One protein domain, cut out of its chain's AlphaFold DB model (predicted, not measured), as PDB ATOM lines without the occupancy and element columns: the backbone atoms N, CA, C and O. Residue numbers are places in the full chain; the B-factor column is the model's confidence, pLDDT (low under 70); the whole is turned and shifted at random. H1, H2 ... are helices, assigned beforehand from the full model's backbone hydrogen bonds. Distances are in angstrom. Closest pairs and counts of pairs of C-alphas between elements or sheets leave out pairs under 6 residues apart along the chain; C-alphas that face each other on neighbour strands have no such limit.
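AT A GLANCE: This is residues 2 to 54 of the 240 residues of an uncharacterized protein of Schistosoma mansoni (UniProt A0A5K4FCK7). Little regular structure is present: the domain is mostly loops, with H1 toward one end of its longest axis and the single-turn H2 toward the other. Residues 2 to 22 wind into H1, and residues 41 to 54 make a loop beyond H2. The printed part has 53 residues, with two named helices in the order H1, H2 and no named strand; its class is all helix, though just 12 residues are in named elements. It is compact, with a radius of gyration of the C-alphas of 11.0 A, and spans 27 by 24 by 21 A.

HOW THE PARTS SIT: H1, residues 23 to 30, is the longest helix, and in it every O i to N i+4 pair is within hydrogen-bond range. H2, residues 37 to 40, is too short for such a pair; its one O i to N i+3 pair is within range. H1 and H2 are apart. Residues 15 to 16 pair with residues 19 to 20, antiparallel.

IN THESE COORDINATES: H1 runs 10.6 A from C-alpha 23 at (-19.338, 3.544, 36.668). H2 runs 5.1 A to C-alpha 40 at (-22.822, 19.920, 49.042).

THE WHOLE: The C-alphas of Asp 12 and Pro 46, the two farthest apart, are 28.3 A apart. The H1 to H2 link is short, the printed part has no cut, and no printed residue is under 70 in pLDDT.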
ATOM      1  N   LYS A   2     -13.951  13.864  43.317       90.68
ATOM      2  CA  LYS A   2     -13.978  15.258  42.889       90.68
ATOM      3  C   LYS A   2     -15.338  15.569  42.273       90.68
ATOM      4  O   LYS A   2     -15.938  14.723  41.615       90.68
ATOM      5  N   VAL A   3     -15.812  16.781  42.520       90.24
ATOM      6  CA  VAL A   3     -17.081  17.305  42.016       90.24
ATOM      7  C   VAL A   3     -16.762  18.595  41.271       90.24
ATOM      8  O   VAL A   3     -15.930  19.376  41.736       90.24
ATOM      9  N   ASP A   4     -17.343  18.785  40.092       90.02
ATOM     10  CA  ASP A   4     -17.133  19.994  39.299       90.02
ATOM     11  C   ASP A   4     -18.005  21.177  39.766       90.02
ATOM     12  O   ASP A   4     -18.815  21.070  40.692       90.02
ATOM     13  N   ALA A   5     -17.832  22.330  39.117       87.83
ATOM     14  CA  ALA A   5     -18.569  23.554  39.437       87.83
ATOM     15  C   ALA A   5     -20.087  23.460  39.174       87.83
ATOM     16  O   ALA A   5     -20.840  24.294  39.669       87.83
ATOM     17  N   PHE A   6     -20.538  22.452  38.422       91.57
ATOM     18  CA  PHE A   6     -21.944  22.176  38.114       91.57
ATOM     19  C   PHE A   6     -22.488  21.001  38.930       91.57
ATOM     20  O   PHE A   6     -23.505  20.413  38.566       91.57
ATOM     21  N   HIS A   7     -21.802  20.649  40.019       91.81
ATOM     22  CA  HIS A   7     -22.175  19.590  40.951       91.81
ATOM     23  C   HIS A   7     -22.169  18.173  40.354       91.81
ATOM     24  O   HIS A   7     -22.772  17.264  40.929       91.81
ATOM     25  N   HIS A   8     -21.463  17.947  39.243       93.88
ATOM     26  CA  HIS A   8     -21.279  16.606  38.698       93.88
ATOM     27  C   HIS A   8     -20.052  15.927  39.306       93.88
ATOM     28  O   HIS A   8     -18.973  16.509  39.431       93.88
ATOM     29  N   ILE A   9     -20.219  14.660  39.672       94.03
ATOM     30  CA  ILE A   9     -19.149  13.766  40.100       94.03
ATOM     31  C   ILE A   9     -18.220  13.523  38.907       94.03
ATOM     32  O   ILE A   9     -18.658  13.057  37.855       94.03
ATOM     33  N   GLN A  10     -16.922  13.761  39.090       94.62
ATOM     34  CA  GLN A  10     -15.902  13.300  38.150       94.62
ATOM     35  C   GLN A  10     -15.718  11.792  38.341       94.62
ATOM     36  O   GLN A  10     -15.132  11.345  39.331       94.62
ATOM     37  N   LEU A  11     -16.312  11.012  37.439       92.01
ATOM     38  CA  LEU A  11     -16.540   9.571  37.600       92.01
ATOM     39  C   LEU A  11     -15.240   8.756  37.727       92.01
ATOM     40  O   LEU A  11     -15.223   7.724  38.388       92.01
ATOM     41  N   ASP A  12     -14.136   9.251  37.180       92.85
ATOM     42  CA  ASP A  12     -12.787   8.680  37.265       92.85
ATOM     43  C   ASP A  12     -12.054   8.993  38.586       92.85
ATOM     44  O   ASP A  12     -10.913   8.585  38.784       92.85
ATOM     45  N   THR A  13     -12.700   9.697  39.520       94.22
ATOM     46  CA  THR A  13     -12.089  10.147  40.786       94.22
ATOM     47  C   THR A  13     -12.749   9.557  42.038       94.22
ATOM     48  O   THR A  13     -12.559  10.058  43.159       94.22
ATOM     49  N   VAL A  14     -13.575   8.519  41.877       94.99
ATOM     50  CA  VAL A  14     -14.367   7.931  42.966       94.99
ATOM     51  C   VAL A  14     -13.739   6.631  43.455       94.99
ATOM     52  O   VAL A  14     -13.684   5.639  42.738       94.99
ATOM     53  N   TYR A  15     -13.309   6.634  44.715       94.91
ATOM     54  CA  TYR A  15     -12.627   5.510  45.346       94.91
ATOM     55  C   TYR A  15     -13.390   5.031  46.582       94.91
ATOM     56  O   TYR A  15     -13.959   5.843  47.318       94.91
ATOM     57  N   ARG A  16     -13.346   3.722  46.835       93.63
ATOM     58  CA  ARG A  16     -13.612   3.100  48.141       93.63
ATOM     59  C   ARG A  16     -12.284   2.581  48.676       93.63
ATOM     60  O   ARG A  16     -11.676   1.711  48.059       93.63
ATOM     61  N   GLY A  17     -11.814   3.124  49.797       93.98
ATOM     62  CA  GLY A  17     -10.447   2.848  50.233       93.98
ATOM     63  C   GLY A  17      -9.461   3.330  49.167       93.98
ATOM     64  O   GLY A  17      -9.529   4.483  48.742       93.98
ATOM     65  N   PHE A  18      -8.612   2.425  48.683       95.57
ATOM     66  CA  PHE A  18      -7.727   2.657  47.533       95.57
ATOM     67  C   PHE A  18      -8.255   2.075  46.211       95.57
ATOM     68  O   PHE A  18      -7.609   2.214  45.173       95.57
ATOM     69  N   LYS A  19      -9.434   1.444  46.213       95.58
ATOM     70  CA  LYS A  19     -10.037   0.838  45.023       95.58
ATOM     71  C   LYS A  19     -10.859   1.870  44.251       95.58
ATOM     72  O   LYS A  19     -11.819   2.421  44.788       95.58
ATOM     73  N   LEU A  20     -10.517   2.087  42.982       96.12
ATOM     74  CA  LEU A  20     -11.349   2.854  42.051       96.12
ATOM     75  C   LEU A  20     -12.678   2.114  41.816       96.12
ATOM     76  O   LEU A  20     -12.677   0.904  41.576       96.12
ATOM     77  N   LEU A  21     -13.802   2.826  41.911       95.51
ATOM     78  CA  LEU A  21     -15.131   2.254  41.683       95.51
ATOM     79  C   LEU A  21     -15.491   2.228  40.196       95.51
ATOM     80  O   LEU A  21     -15.074   3.101  39.433       95.51
ATOM     81  N   SER A  22     -16.298   1.246  39.788       96.17
ATOM     82  CA  SER A  22     -16.850   1.220  38.430       96.17
ATOM     83  C   SER A  22     -17.957   2.263  38.251       96.17
ATOM     84  O   SER A  22     -18.591   2.695  39.216       96.17
ATOM     85  N   LEU A  23     -18.242   2.628  36.996       95.07
ATOM     86  CA  LEU A  23     -19.338   3.544  36.668       95.07
ATOM     87  C   LEU A  23     -20.677   3.079  37.265       95.07
ATOM     88  O   LEU A  23     -21.366   3.865  37.914       95.07
ATOM     89  N   ASP A  24     -21.012   1.798  37.104       95.96
ATOM     90  CA  ASP A  24     -22.262   1.225  37.611       95.96
ATOM     91  C   ASP A  24     -22.347   1.291  39.141       95.96
ATOM     92  O   ASP A  24     -23.402   1.587  39.706       95.96
ATOM     93  N   GLU A  25     -21.228   1.053  39.833       94.34
ATOM     94  CA  GLU A  25     -21.162   1.179  41.287       94.34
ATOM     95  C   GLU A  25     -21.412   2.622  41.730       94.34
ATOM     96  O   GLU A  25     -22.208   2.843  42.645       94.34
ATOM     97  N   ILE A  26     -20.783   3.596  41.067       93.48
ATOM     98  CA  ILE A  26     -20.919   5.025  41.375       93.48
ATOM     99  C   ILE A  26     -22.367   5.474  41.176       93.48
ATOM    100  O   ILE A  26     -22.970   6.015  42.104       93.48
ATOM    101  N   LEU A  27     -22.946   5.210  40.001       93.06
ATOM    102  CA  LEU A  27     -24.310   5.636  39.673       93.06
ATOM    103  C   LEU A  27     -25.344   4.995  40.603       93.06
ATOM    104  O   LEU A  27     -26.321   5.646  40.975       93.06
ATOM    105  N   ARG A  28     -25.112   3.753  41.039       92.27
ATOM    106  CA  ARG A  28     -25.957   3.073  42.027       92.27
ATOM    107  C   ARG A  28     -25.832   3.685  43.423       92.27
ATOM    108  O   ARG A  28     -26.849   3.908  44.075       92.27
ATOM    109  N   VAL A  29     -24.611   3.943  43.899       88.50
ATOM    110  CA  VAL A  29     -24.359   4.462  45.258       88.50
ATOM    111  C   VAL A  29     -24.839   5.906  45.405       88.50
ATOM    112  O   VAL A  29     -25.475   6.242  46.404       88.50
ATOM    113  N   TYR A  30     -24.568   6.747  44.408       87.76
ATOM    114  CA  TYR A  30     -24.878   8.179  44.441       87.76
ATOM    115  C   TYR A  30     -26.181   8.549  43.726       87.76
ATOM    116  O   TYR A  30     -26.547   9.720  43.699       87.76
ATOM    117  N   ARG A  31     -26.917   7.553  43.206       89.15
ATOM    118  CA  ARG A  31     -28.198   7.718  42.495       89.15
ATOM    119  C   ARG A  31     -28.087   8.661  41.288       89.15
ATOM    120  O   ARG A  31     -28.954   9.500  41.062       89.15
ATOM    121  N   GLY A  32     -27.014   8.504  40.518       91.34
ATOM    122  CA  GLY A  32     -26.671   9.345  39.371       91.34
ATOM    123  C   GLY A  32     -25.288   9.986  39.494       91.34
ATOM    124  O   GLY A  32     -24.513   9.664  40.393       91.34
ATOM    125  N   SER A  33     -24.973  10.882  38.560       91.70
ATOM    126  CA  SER A  33     -23.705  11.624  38.516       91.70
ATOM    127  C   SER A  33     -23.806  13.048  39.065       91.70
ATOM    128  O   SER A  33     -22.776  13.686  39.240       91.70
ATOM    129  N   HIS A  34     -25.008  13.560  39.341       92.84
ATOM    130  CA  HIS A  34     -25.225  14.925  39.821       92.84
ATOM    131  C   HIS A  34     -25.585  14.940  41.312       92.84
ATOM    132  O   HIS A  34     -26.483  14.221  41.753       92.84
ATOM    133  N   LEU A  35     -24.926  15.808  42.077       88.59
ATOM    134  CA  LEU A  35     -25.161  16.008  43.504       88.59
ATOM    135  C   LEU A  35     -26.061  17.221  43.748       88.59
ATOM    136  O   LEU A  35     -25.881  18.284  43.159       88.59
ATOM    137  N   SER A  36     -27.034  17.091  44.650       86.98
ATOM    138  CA  SER A  36     -27.868  18.235  45.020       86.98
ATOM    139  C   SER A  36     -27.054  19.295  45.775       86.98
ATOM    140  O   SER A  36     -26.091  18.997  46.487       86.98
ATOM    141  N   SER A  37     -27.486  20.554  45.667       84.57
ATOM    142  CA  SER A  37     -26.859  21.660  46.404       84.57
ATOM    143  C   SER A  37     -26.923  21.470  47.923       84.57
ATOM    144  O   SER A  37     -26.041  21.953  48.628       84.57
ATOM    145  N   ASP A  38     -27.950  20.791  48.440       84.57
ATOM    146  CA  ASP A  38     -28.116  20.574  49.881       84.57
ATOM    147  C   ASP A  38     -27.065  19.614  50.439       84.57
ATOM    148  O   ASP A  38     -26.433  19.929  51.449       84.57
ATOM    149  N   ILE A  39     -26.777  18.523  49.721       82.07
ATOM    150  CA  ILE A  39     -25.696  17.588  50.067       82.07
ATOM    151  C   ILE A  39     -24.355  18.327  50.111       82.07
ATOM    152  O   ILE A  39     -23.601  18.197  51.076       82.07
ATOM    153  N   LEU A  40     -24.067  19.151  49.099       81.64
ATOM    154  CA  LEU A  40     -22.822  19.920  49.042       81.64
ATOM    155  C   LEU A  40     -22.735  20.976  50.150       81.64
ATOM    156  O   LEU A  40     -21.657  21.207  50.689       81.64
ATOM    157  N   LYS A  41     -23.862  21.570  50.551       80.43
ATOM    158  CA  LYS A  41     -23.953  22.492  51.696       80.43
ATOM    159  C   LYS A  41     -23.958  21.778  53.053       80.43
ATOM    160  O   LYS A  41     -24.171  22.439  54.066       80.43
ATOM    161  N   GLN A  42     -23.731  20.462  53.082       81.74
ATOM    162  CA  GLN A  42     -23.773  19.623  54.281       81.74
ATOM    163  C   GLN A  42     -25.112  19.696  55.034       81.74
ATOM    164  O   GLN A  42     -25.172  19.566  56.257       81.74
ATOM    165  N   LYS A  43     -26.207  19.921  54.302       79.29
ATOM    166  CA  LYS A  43     -27.572  19.877  54.825       79.29
ATOM    167  C   LYS A  43     -28.133  18.484  54.577       79.29
ATOM    168  O   LYS A  43     -28.651  18.209  53.502       79.29
ATOM    169  N   PHE A  44     -27.999  17.611  55.571       78.06
ATOM    170  CA  PHE A  44     -28.461  16.228  55.477       78.06
ATOM    171  C   PHE A  44     -29.809  16.041  56.165       78.06
ATOM    172  O   PHE A  44     -30.027  16.505  57.286       78.06
ATOM    173  N   THR A  45     -30.688  15.294  55.516       75.87
ATOM    174  CA  THR A  45     -31.807  14.599  56.148       75.87
ATOM    175  C   THR A  45     -31.339  13.228  56.659       75.87
ATOM    176  O   THR A  45     -30.321  12.708  56.195       75.87
ATOM    177  N   PRO A  46     -32.076  12.582  57.582       74.46
ATOM    178  CA  PRO A  46     -31.732  11.243  58.070       74.46
ATOM    179  C   PRO A  46     -31.615  10.163  56.978       74.46
ATOM    180  O   PRO A  46     -30.991   9.130  57.212       74.46
ATOM    181  N   ASN A  47     -32.207  10.395  55.801       72.68
ATOM    182  CA  ASN A  47     -32.209   9.461  54.674       72.68
ATOM    183  C   ASN A  47     -31.118   9.755  53.633       72.68
ATOM    184  O   ASN A  47     -30.991   8.998  52.665       72.68
ATOM    185  N   ASP A  48     -30.351  10.836  53.797       72.38
ATOM    186  CA  ASP A  48     -29.342  11.237  52.823       72.38
ATOM    187  C   ASP A  48     -28.030  10.469  52.993       72.38
ATOM    188  O   ASP A  48     -27.573  10.165  54.099       72.38
ATOM    189  N   THR A  49     -27.367  10.206  51.865       72.23
ATOM    190  CA  THR A  49     -25.961   9.807  51.872       72.23
ATOM    191  C   THR A  49     -25.137  11.001  52.351       72.23
ATOM    192  O   THR A  49     -25.009  11.999  51.642       72.23
ATOM    193  N   ILE A  50     -24.579  10.898  53.557       81.27
ATOM    194  CA  ILE A  50     -23.724  11.935  54.145       81.27
ATOM    195  C   ILE A  50     -22.462  12.096  53.288       81.27
ATOM    196  O   ILE A  50     -21.724  11.132  53.078       81.27
ATOM    197  N   MET A  51     -22.194  13.320  52.829       84.63
ATOM    198  CA  MET A  51     -20.985  13.667  52.077       84.63
ATOM    199  C   MET A  51     -20.201  14.755  52.783       84.63
ATOM    200  O   MET A  51     -20.694  15.854  53.005       84.63
ATOM    201  N   ILE A  52     -18.947  14.467  53.096       86.71
ATOM    202  CA  ILE A  52     -18.111  15.370  53.877       86.71
ATOM    203  C   ILE A  52     -17.048  15.956  52.966       86.71
ATOM    204  O   ILE A  52     -16.315  15.226  52.300       86.71
ATOM    205  N   GLN A  53     -16.973  17.285  52.931       83.72
ATOM    206  CA  GLN A  53     -15.947  17.978  52.169       83.72
ATOM    207  C   GLN A  53     -14.650  18.048  52.981       83.72
ATOM    208  O   GLN A  53     -14.612  18.657  54.048       83.72
ATOM    209  N   LEU A  54     -13.586  17.454  52.445       82.56
ATOM    210  CA  LEU A  54     -12.228  17.533  52.980       82.56
ATOM    211  C   LEU A  54     -11.382  18.323  51.972       82.56
ATOM    212  O   LEU A  54     -10.857  17.746  51.024       82.56
TER     213      LEU A  54